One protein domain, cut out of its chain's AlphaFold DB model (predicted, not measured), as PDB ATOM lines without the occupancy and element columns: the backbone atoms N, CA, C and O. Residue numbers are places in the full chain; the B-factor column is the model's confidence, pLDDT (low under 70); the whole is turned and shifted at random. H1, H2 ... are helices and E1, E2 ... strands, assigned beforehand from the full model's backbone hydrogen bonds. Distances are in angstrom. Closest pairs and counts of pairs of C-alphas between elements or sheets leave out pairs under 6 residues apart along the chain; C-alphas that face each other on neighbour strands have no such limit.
ATOM      1  N   LYS A  32     -31.458  16.991 -52.873       88.31
ATOM      2  CA  LYS A  32     -30.307  16.319 -53.471       88.31
ATOM      3  C   LYS A  32     -29.022  16.629 -52.715       88.31
ATOM      4  O   LYS A  32     -28.169  15.751 -52.592       88.31
ATOM      5  N   SER A  33     -28.862  17.871 -52.267       88.00
ATOM      6  CA  SER A  33     -27.699  18.291 -51.480       88.00
ATOM      7  C   SER A  33     -27.871  18.020 -49.986       88.00
ATOM      8  O   SER A  33     -26.871  17.881 -49.285       88.00
ATOM      9  N   GLY A  34     -29.113  17.918 -49.499       89.38
ATOM     10  CA  GLY A  34     -29.392  17.876 -48.065       89.38
ATOM     11  C   GLY A  34     -29.077  19.211 -47.389       89.38
ATOM     12  O   GLY A  34     -28.732  19.241 -46.211       89.38
ATOM     13  N   GLU A  35     -29.152  20.317 -48.133       90.06
ATOM     14  CA  GLU A  35     -28.953  21.668 -47.616       90.06
ATOM     15  C   GLU A  35     -30.270  22.443 -47.585       90.06
ATOM     16  O   GLU A  35     -31.198  22.206 -48.365       90.06
ATOM     17  N   PHE A  36     -30.350  23.404 -46.668       91.62
ATOM     18  CA  PHE A  36     -31.452  24.351 -46.631       91.62
ATOM     19  C   PHE A  36     -30.953  25.760 -46.338       91.62
ATOM     20  O   PHE A  36     -29.951  25.975 -45.654       91.62
ATOM     21  N   TYR A  37     -31.710  26.728 -46.832       89.88
ATOM     22  CA  TYR A  37     -31.609  28.119 -46.445       89.88
ATOM     23  C   TYR A  37     -32.921  28.533 -45.788       89.88
ATOM     24  O   TYR A  37     -33.998  28.263 -46.314       89.88
ATOM     25  N   ALA A  38     -32.818  29.214 -44.655       89.06
ATOM     26  CA  ALA A  38     -33.922  29.888 -43.993       89.06
ATOM     27  C   ALA A  38     -33.437  31.283 -43.600       89.06
ATOM     28  O   ALA A  38     -32.368  31.412 -42.990       89.06
ATOM     29  N   ASP A  39     -34.200  32.316 -43.957       86.44
ATOM     30  CA  ASP A  39     -33.872  33.678 -43.538       86.44
ATOM     31  C   ASP A  39     -34.054  33.865 -42.018       86.44
ATOM     32  O   ASP A  39     -34.583  33.002 -41.310       86.44
ATOM     33  N   GLU A  40     -33.565  34.986 -41.487       84.81
ATOM     34  CA  GLU A  40     -33.583  35.265 -40.045       84.81
ATOM     35  C   GLU A  40     -35.001  35.250 -39.461       84.81
ATOM     36  O   GLU A  40     -35.210  34.709 -38.373       84.81
ATOM     37  N   ASN A  41     -35.986  35.767 -40.201       84.12
ATOM     38  CA  ASN A  41     -37.378  35.764 -39.769       84.12
ATOM     39  C   ASN A  41     -37.934  34.339 -39.749       84.12
ATOM     40  O   ASN A  41     -38.585  33.959 -38.785       84.12
ATOM     41  N   CYS A  42     -37.648  33.521 -40.764       86.56
ATOM     42  CA  CYS A  42     -38.053  32.120 -40.815       86.56
ATOM     43  C   CYS A  42     -37.479  31.353 -39.623       86.56
ATOM     44  O   CYS A  42     -38.198  30.624 -38.937       86.56
ATOM     45  N   ARG A  43     -36.190  31.563 -39.329       86.81
ATOM     46  CA  ARG A  43     -35.516  30.960 -38.173       86.81
ATOM     47  C   ARG A  43     -36.149  31.404 -36.859       86.81
ATOM     48  O   ARG A  43     -36.420  30.554 -36.016       86.81
ATOM     49  N   ALA A  44     -36.432  32.695 -36.696       83.56
ATOM     50  CA  ALA A  44     -37.068  33.230 -35.495       83.56
ATOM     51  C   ALA A  44     -38.502  32.706 -35.313       83.56
ATOM     52  O   ALA A  44     -38.860  32.239 -34.234       83.56
ATOM     53  N   LEU A  45     -39.305  32.730 -36.378       81.31
ATOM     54  CA  LEU A  45     -40.706  32.308 -36.380       81.31
ATOM     55  C   LEU A  45     -40.867  30.809 -36.115       81.31
ATOM     56  O   LEU A  45     -41.794  30.404 -35.419       81.31
ATOM     57  N   MET A  46     -39.953  29.989 -36.634       82.12
ATOM     58  CA  MET A  46     -39.951  28.539 -36.426       82.12
ATOM     59  C   MET A  46     -39.138  28.101 -35.198       82.12
ATOM     60  O   MET A  46     -39.066  26.908 -34.910       82.12
ATOM     61  N   GLY A  47     -38.504  29.035 -34.477       84.06
ATOM     62  CA  GLY A  47     -37.670  28.728 -33.313       84.06
ATOM     63  C   GLY A  47     -36.444  27.864 -33.637       84.06
ATOM     64  O   GLY A  47     -36.046  27.027 -32.823       84.06
ATOM     65  N   LEU A  48     -35.855  28.033 -34.825       84.75
ATOM     66  CA  LEU A  48     -34.706  27.244 -35.274       84.75
ATOM     67  C   LEU A  48     -33.448  27.644 -34.506       84.75
ATOM     68  O   LEU A  48     -33.091  28.818 -34.417       84.75
ATOM     69  N   ARG A  49     -32.729  26.646 -33.992       84.44
ATOM     70  CA  ARG A  49     -31.413  26.843 -33.374       84.44
ATOM     71  C   ARG A  49     -30.338  26.977 -34.452       84.44
ATOM     72  O   ARG A  49     -30.510  26.465 -35.561       84.44
ATOM     73  N   GLU A  50     -29.207  27.595 -34.118       78.62
ATOM     74  CA  GLU A  50     -28.067  27.743 -35.043       78.62
ATOM     75  C   GLU A  50     -27.584  26.401 -35.615       78.62
ATOM     76  O   GLU A  50     -27.185  26.337 -36.772       78.62
ATOM     77  N   ASN A  51     -27.700  25.317 -34.841       85.31
ATOM     78  CA  ASN A  51     -27.295  23.961 -35.214       85.31
ATOM     79  C   ASN A  51     -28.435  23.085 -35.768       85.31
ATOM     80  O   ASN A  51     -28.345  21.858 -35.708       85.31
ATOM     81  N   THR A  52     -29.530  23.687 -36.238       87.00
ATOM     82  CA  THR A  52     -30.606  22.931 -36.893       87.00
ATOM     83  C   THR A  52     -30.069  22.321 -38.185       87.00
ATOM     84  O   THR A  52     -29.613  23.050 -39.063       87.00
ATOM     85  N   ASP A  53     -30.110  20.994 -38.281       91.25
ATOM     86  CA  ASP A  53     -29.734  20.247 -39.481       91.25
ATOM     87  C   ASP A  53     -30.916  20.102 -40.453       91.25
ATOM     88  O   ASP A  53     -32.066  20.417 -40.130       91.25
ATOM     89  N   TYR A  54     -30.607  19.642 -41.664       90.25
ATOM     90  CA  TYR A  54     -31.575  19.482 -42.741       90.25
ATOM     91  C   TYR A  54     -32.730  18.547 -42.383       90.25
ATOM     92  O   TYR A  54     -33.880  18.907 -42.609       90.25
ATOM     93  N   ASP A  55     -32.454  17.376 -41.802       91.44
ATOM     94  CA  ASP A  55     -33.497  16.394 -41.488       91.44
ATOM     95  C   ASP A  55     -34.489  16.951 -40.466       91.44
ATOM     96  O   ASP A  55     -35.700  16.862 -40.669       91.44
ATOM     97  N   LYS A  56     -33.996  17.619 -39.415       89.50
ATOM     98  CA  LYS A  56     -34.863  18.303 -38.449       89.50
ATOM     99  C   LYS A  56     -35.681  19.405 -39.104       89.50
ATOM    100  O   LYS A  56     -36.862  19.546 -38.794       89.50
ATOM    101  N   PHE A  57     -35.070  20.200 -39.980       90.19
ATOM    102  CA  PHE A  57     -35.782  21.272 -40.667       90.19
ATOM    103  C   PHE A  57     -36.879  20.719 -41.587       90.19
ATOM    104  O   PHE A  57     -38.026  21.162 -41.505       90.19
ATOM    105  N   ARG A  58     -36.559  19.689 -42.379       91.12
ATOM    106  CA  ARG A  58     -37.509  18.967 -43.230       91.12
ATOM    107  C   ARG A  58     -38.670  18.412 -42.416       91.12
ATOM    108  O   ARG A  58     -39.813  18.586 -42.820       91.12
ATOM    109  N   ASP A  59     -38.404  17.782 -41.275       88.69
ATOM    110  CA  ASP A  59     -39.452  17.206 -40.432       88.69
ATOM    111  C   ASP A  59     -40.377  18.297 -39.864       88.69
ATOM    112  O   ASP A  59     -41.596  18.134 -39.869       88.69
ATOM    113  N   ILE A  60     -39.834  19.453 -39.455       85.75
ATOM    114  CA  ILE A  60     -40.654  20.605 -39.043       85.75
ATOM    115  C   ILE A  60     -41.528  21.074 -40.214       85.75
ATOM    116  O   ILE A  60     -42.734  21.247 -40.039       85.75
ATOM    117  N   VAL A  61     -40.958  21.253 -41.407       86.56
ATOM    118  CA  VAL A  61     -41.722  21.671 -42.592       86.56
ATOM    119  C   VAL A  61     -42.766  20.623 -42.979       86.56
ATOM    120  O   VAL A  61     -43.875  20.997 -43.321       86.56
ATOM    121  N   ALA A  62     -42.489  19.326 -42.875       83.88
ATOM    122  CA  ALA A  62     -43.456  18.273 -43.188       83.88
ATOM    123  C   ALA A  62     -44.610  18.203 -42.172       83.88
ATOM    124  O   ALA A  62     -45.747  17.905 -42.537       83.88
ATOM    125  N   LEU A  63     -44.334  18.491 -40.896       78.38
ATOM    126  CA  LEU A  63     -45.345  18.517 -39.834       78.38
ATOM    127  C   LEU A  63     -46.255  19.750 -39.914       78.38
ATOM    128  O   LEU A  63     -47.432  19.662 -39.559       78.38
ATOM    129  N   ASN A  64     -45.715  20.886 -40.364       72.56
ATOM    130  CA  ASN A  64     -46.386  22.191 -40.342       72.56
ATOM    131  C   ASN A  64     -46.795  22.701 -41.741       72.56
ATOM    132  O   ASN A  64     -47.612  23.611 -41.861       72.56
ATOM    133  N   GLY A  65     -46.231  22.132 -42.803       64.56
ATOM    134  CA  GLY A  65     -46.451  22.495 -44.199       64.56
ATOM    135  C   GLY A  65     -47.697  21.826 -44.765       64.56
ATOM    136  O   GLY A  65     -47.936  20.636 -44.570       64.56
ATOM    137  N   GLY A  66     -48.514  22.608 -45.468       61.50
ATOM    138  CA  GLY A  66     -49.778  22.145 -46.052       61.50
ATOM    139  C   GLY A  66     -51.020  22.816 -45.472       61.50
ATOM    140  O   GLY A  66     -52.115  22.278 -45.616       61.50
ATOM    141  N   GLY A  67     -50.868  23.964 -44.801       55.34
ATOM    142  CA  GLY A  67     -52.005  24.762 -44.333       55.34
ATOM    143  C   GLY A  67     -52.831  24.096 -43.229       55.34
ATOM    144  O   GLY A  67     -53.984  24.472 -43.021       55.34
ATOM    145  N   ARG A  68     -52.272  23.103 -42.521       52.78
ATOM    146  CA  ARG A  68     -52.907  22.580 -41.309       52.78
ATOM    147  C   ARG A  68     -52.840  23.664 -40.246       52.78
ATOM    148  O   ARG A  68     -51.757  24.045 -39.815       52.78
ATOM    149  N   ASP A  69     -54.002  24.144 -39.828       56.28
ATOM    150  CA  ASP A  69     -54.112  24.944 -38.620       56.28
ATOM    151  C   ASP A  69     -53.756  24.053 -37.426       56.28
ATOM    152  O   ASP A  69     -54.534  23.199 -36.998       56.28
ATOM    153  N   LEU A  70     -52.530  24.201 -36.929       55.50
ATOM    154  CA  LEU A  70     -52.041  23.469 -35.765       55.50
ATOM    155  C   LEU A  70     -52.497  24.116 -34.444       55.50
ATOM    156  O   LEU A  70     -51.981  23.762 -33.385       55.50
ATOM    157  N   GLY A  71     -53.408  25.099 -34.488       54.28
ATOM    158  CA  GLY A  71     -53.737  25.958 -33.347       54.28
ATOM    159  C   GLY A  71     -52.558  26.837 -32.915       54.28
ATOM    160  O   GLY A  71     -52.589  27.465 -31.856       54.28
ATOM    161  N   LEU A  72     -51.499  26.854 -33.724       60.75
ATOM    162  CA  LEU A  72     -50.313  27.661 -33.533       60.75
ATOM    163  C   LEU A  72     -50.493  28.970 -34.297       60.75
ATOM    164  O   LEU A  72     -51.094  28.994 -35.370       60.75
ATOM    165  N   PRO A  73     -49.916  30.071 -33.804       71.56
ATOM    166  CA  PRO A  73     -49.969  31.347 -34.498       71.56
ATOM    167  C   PRO A  73     -49.200  31.343 -35.820       71.56
ATOM    168  O   PRO A  73     -49.098  32.404 -36.409       71.56
ATOM    169  N   LEU A  74     -48.629  30.216 -36.253       75.75
ATOM    170  CA  LEU A  74     -47.667  30.074 -37.335       75.75
ATOM    171  C   LEU A  74     -48.291  29.309 -38.509       75.75
ATOM    172  O   LEU A  74     -48.798  28.204 -38.338       75.75
ATOM    173  N   CYS A  75     -48.206  29.882 -39.698       80.56
ATOM    174  CA  CYS A  75     -48.654  29.309 -40.957       80.56
ATOM    175  C   CYS A  75     -47.445  29.043 -41.855       80.56
ATOM    176  O   CYS A  75     -46.519  29.854 -41.898       80.56
ATOM    177  N   ILE A  76     -47.472  27.924 -42.588       84.38
ATOM    178  CA  ILE A  76     -46.488  27.601 -43.624       84.38
ATOM    179  C   ILE A  76     -47.213  27.343 -44.944       84.38
ATOM    180  O   ILE A  76     -48.020  26.414 -45.052       84.38
ATOM    181  N   GLU A  77     -46.887  28.143 -45.952       85.44
ATOM    182  CA  GLU A  77     -47.352  27.977 -47.327       85.44
ATOM    183  C   GLU A  77     -46.206  27.489 -48.205       85.44
ATOM    184  O   GLU A  77     -45.155  28.124 -48.283       85.44
ATOM    185  N   LEU A  78     -46.411  26.346 -48.861       87.56
ATOM    186  CA  LEU A  78     -45.446  25.785 -49.800       87.56
ATOM    187  C   LEU A  78     -45.634  26.416 -51.179       87.56
ATOM    188  O   LEU A  78     -46.760  26.619 -51.635       87.56
ATOM    189  N   LEU A  79     -44.519  26.710 -51.839       85.69
ATOM    190  CA  LEU A  79     -44.486  27.249 -53.189       85.69
ATOM    191  C   LEU A  79     -44.380  26.115 -54.209       85.69
ATOM    192  O   LEU A  79     -43.700  25.112 -53.977       85.69
ATOM    193  N   ASP A  80     -45.007  26.310 -55.367       87.12
ATOM    194  CA  ASP A  80     -44.814  25.421 -56.510       87.12
ATOM    195  C   ASP A  80     -43.360  25.529 -56.994       87.12
ATOM    196  O   ASP A  80     -42.882  26.608 -57.361       87.12
ATOM    197  N   THR A  81     -42.626  24.422 -56.904       85.06
ATOM    198  CA  THR A  81     -41.178  24.361 -57.121       85.06
ATOM    199  C   THR A  81     -40.797  23.112 -57.916       85.06
ATOM    200  O   THR A  81     -41.533  22.124 -57.912       85.06
ATOM    201  N   PRO A  82     -39.662  23.129 -58.647       86.81
ATOM    202  CA  PRO A  82     -39.188  21.950 -59.366       86.81
ATOM    203  C   PRO A  82     -38.954  20.754 -58.436       86.81
ATOM    204  O   PRO A  82     -38.577  20.924 -57.282       86.81
ATOM    205  N   SER A  83     -39.094  19.538 -58.973       85.12
ATOM    206  CA  SER A  83     -38.834  18.296 -58.231       85.12
ATOM    207  C   SER A  83     -37.474  18.319 -57.525       85.12
ATOM    208  O   SER A  83     -36.457  18.631 -58.147       85.12
ATOM    209  N   GLY A  84     -37.457  17.923 -56.251       85.56
ATOM    210  CA  GLY A  84     -36.258  17.917 -55.408       85.56
ATOM    211  C   GLY A  84     -35.944  19.257 -54.739       85.56
ATOM    212  O   GLY A  84     -35.013  19.324 -53.941       85.56
ATOM    213  N   ILE A  85     -36.713  20.312 -55.029       89.94
ATOM    214  CA  ILE A  85     -36.675  21.582 -54.307       89.94
ATOM    215  C   ILE A  85     -37.986  21.734 -53.542       89.94
ATOM    216  O   ILE A  85     -39.055  21.527 -54.101       89.94
ATOM    217  N   ALA A  86     -37.903  22.135 -52.277       90.19
ATOM    218  CA  ALA A  86     -39.061  22.541 -51.493       90.19
ATOM    219  C   ALA A  86     -38.833  23.956 -50.964       90.19
ATOM    220  O   ALA A  86     -37.891  24.198 -50.213       90.19
ATOM    221  N   ALA A  87     -39.686  24.902 -51.346       90.19
ATOM    222  CA  ALA A  87     -39.636  26.272 -50.843       90.19
ATOM    223  C   ALA A  87     -40.965  26.664 -50.209       90.19
ATOM    224  O   ALA A  87     -42.023  26.147 -50.573       90.19
ATOM    225  N   GLY A  88     -40.915  27.601 -49.272       89.44
ATOM    226  CA  GLY A  88     -42.115  28.056 -48.598       89.44
ATOM    227  C   GLY A  88     -41.946  29.380 -47.880       89.44
ATOM    228  O   GLY A  88     -40.836  29.872 -47.662       89.44
ATOM    229  N   ILE A  89     -43.093  29.943 -47.522       88.38
ATOM    230  CA  ILE A  89     -43.219  31.150 -46.720       88.38
ATOM    231  C   ILE A  89     -43.806  30.753 -45.372       88.38
ATOM    232  O   ILE A  89     -44.769  29.992 -45.292       88.38
ATOM    233  N   VAL A  90     -43.222  31.297 -44.315       85.94
ATOM    234  CA  VAL A  90     -43.635  31.112 -42.932       85.94
ATOM    235  C   VAL A  90     -44.120  32.447 -42.404       85.94
ATOM    236  O   VAL A  90     -43.411  33.444 -42.522       85.94
ATOM    237  N   TYR A  91     -45.311  32.498 -41.821       83.06
ATOM    238  CA  TYR A  91     -45.855  33.752 -41.314       83.06
ATOM    239  C   TYR A  91     -46.810  33.560 -40.144       83.06
ATOM    240  O   TYR A  91     -47.322  32.466 -39.933       83.06
ATOM    241  N   LEU A  92     -47.070  34.618 -39.372       77.25
ATOM    242  CA  LEU A  92     -48.062  34.532 -38.299       77.25
ATOM    243  C   LEU A  92     -49.499  34.664 -38.829       77.25
ATOM    244  O   LEU A  92     -49.782  35.557 -39.623       77.25
ATOM    245  N   SER A  93     -50.437  33.842 -38.362       71.31
ATOM    246  CA  SER A  93     -51.839  33.901 -38.788       71.31
ATOM    247  C   SER A  93     -52.469  35.273 -38.495       71.31
ATOM    248  O   SER A  93     -52.110  35.976 -37.543       71.31
ATOM    249  N   LYS A  94     -53.450  35.674 -39.315       64.75
ATOM    250  CA  LYS A  94     -54.127  36.986 -39.222       64.75
ATOM    251  C   LYS A  94     -54.735  37.252 -37.835       64.75
ATOM    252  O   LYS A  94     -54.761  38.395 -37.373       64.75
ATOM    253  N   GLU A  95     -55.191  36.205 -37.154       61.62
ATOM    254  CA  GLU A  95     -55.754  36.273 -35.800       61.62
ATOM    255  C   GLU A  95     -54.710  36.598 -34.723       61.62
ATOM    256  O   GLU A  95     -55.041  37.197 -33.700       61.62
ATOM    257  N   TYR A  96     -53.441  36.261 -34.959       57.81
ATOM    258  CA  TYR A  96     -52.327  36.621 -34.084       57.81
ATOM    259  C   TYR A  96     -51.656  37.931 -34.489       57.81
ATOM    260  O   TYR A  96     -51.293  38.719 -33.613       57.81
ATOM    261  N   MET A  97     -51.570  38.229 -35.789       56.22
ATOM    262  CA  MET A  97     -51.101  39.537 -36.257       56.22
ATOM    263  C   MET A  97     -51.967  40.685 -35.711       56.22
ATOM    264  O   MET A  97     -51.430  41.709 -35.290       56.22
ATOM    265  N   SER A  98     -53.292  40.504 -35.629       53.78
ATOM    266  CA  SER A  98     -54.201  41.510 -35.056       53.78
ATOM    267  C   SER A  98     -54.015  41.713 -33.543       53.78
ATOM    268  O   SER A  98     -54.126  42.839 -33.056       53.78
ATOM    269  N   LYS A  99     -53.656  40.659 -32.796       50.69
ATOM    270  CA  LYS A  99     -53.375  40.736 -31.349       50.69
ATOM    271  C   LYS A  99     -52.040  41.423 -31.038       50.69
ATOM    272  O   LYS A  99     -51.948  42.128 -30.034       50.69
ATOM    273  N   SER A 100     -51.027  41.264 -31.891       44.69
ATOM    274  CA  SER A 100     -49.708  41.889 -31.699       44.69
ATOM    275  C   SER A 100     -49.694  43.385 -32.035       44.69
ATOM    276  O   SER A 100     -49.009  44.149 -31.360       44.69
ATOM    277  N   VAL A 101     -50.506  43.839 -33.001       44.91
ATOM    278  CA  VAL A 101     -50.651  45.276 -33.316       44.91
ATOM    279  C   VAL A 101     -51.382  46.038 -32.198       44.91
ATOM    280  O   VAL A 101     -51.079  47.203 -31.950       44.91
ATOM    281  N   LEU A 102     -52.280  45.385 -31.453       38.78
ATOM    282  CA  LEU A 102     -53.040  46.024 -30.367       38.78
ATOM    283  C   LEU A 102     -52.297  46.113 -29.022       38.78
ATOM    284  O   LEU A 102     -52.730  46.866 -28.153       38.78
ATOM    285  N   LYS A 103     -51.174  45.405 -28.830       40.16
ATOM    286  CA  LYS A 103     -50.357  45.525 -27.602       40.16
ATOM    287  C   LYS A 103     -49.278  46.612 -27.668       40.16
ATOM    288  O   LYS A 103     -48.752  46.991 -26.625       40.16
ATOM    289  N   GLY A 104     -48.971  47.140 -28.854       39.59
ATOM    290  CA  GLY A 104     -47.991  48.219 -29.037       39.59
ATOM    291  C   GLY A 104     -48.525  49.629 -28.756       39.59
ATOM    292  O   GLY A 104     -47.737  50.556 -28.605       39.59
ATOM    293  N   SER A 105     -49.843  49.807 -28.659       39.03
ATOM    294  CA  SER A 105     -50.489  51.124 -28.525       39.03
ATOM    295  C   SER A 105     -51.124  51.394 -27.156       39.03
ATOM    296  O   SER A 105     -51.684  52.467 -26.957       39.03
TER     297      SER A 105
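AT A GLANCE: This is residues 32 to 105 of the 113 residues of an uncharacterized protein of Ruminococcus sp. KGMB03662 (UniProt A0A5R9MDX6). Look for a two-strand hairpin, E2 and E3, with H1 packed on E3 and H2 on E2, and a tail beyond E3 that holds H3; residues 98 to 105, of which 98 to 103 belong to H3, stick out at one end. The printed part has 74 residues, with three named helices and three named strands in the order E1, H1, H2, E2, E3, H3, class mixed; the sheet E2 - E3 is antiparallel. The whole is only just loose, close to compact, radius of gyration of the C-alphas 13.7 A, spanning 47 by 26 by 18 A.

IN THESE COORDINATES: Find C-alpha 35 at (-28.953, 21.668, -47.616), where E1, residues 35 to 38, 10.3 A, begins. Next come H1, residues 40 to 45, 8.5 A, and H2, residues 54 to 64, 15.2 A. E2 is residues 74 to 79, 16.4 A; E3 is residues 85 to 92, 23.5 A. H3, residues 94 to 103, 14.9 A, ends at C-alpha 103, (-50.357, 45.525, -27.602).

HOW THE PARTS SIT: E1 pairs with no named strand; E1 and E3 are near each other, with 8 pairs of C-alphas within 10 A. The closest C-alphas of H1 and E3, Cys 42 and Val 90, are 6.1 A apart; those of H2 and E2, Asn 64 and Ile 76, 6.3 A. In the hairpin, N 75 and O 91 are within hydrogen-bond range at 2.7 A. Every O i to N i+4 pair is within range in H1 and H2, 3 of 6 in H3.

THE WHOLE: The printed part has no cut and no long link; C-alphas 32 and 105, the farthest apart, are 47.3 A apart. Residues 65 to 72 and 94 to 105 have pLDDT under 70.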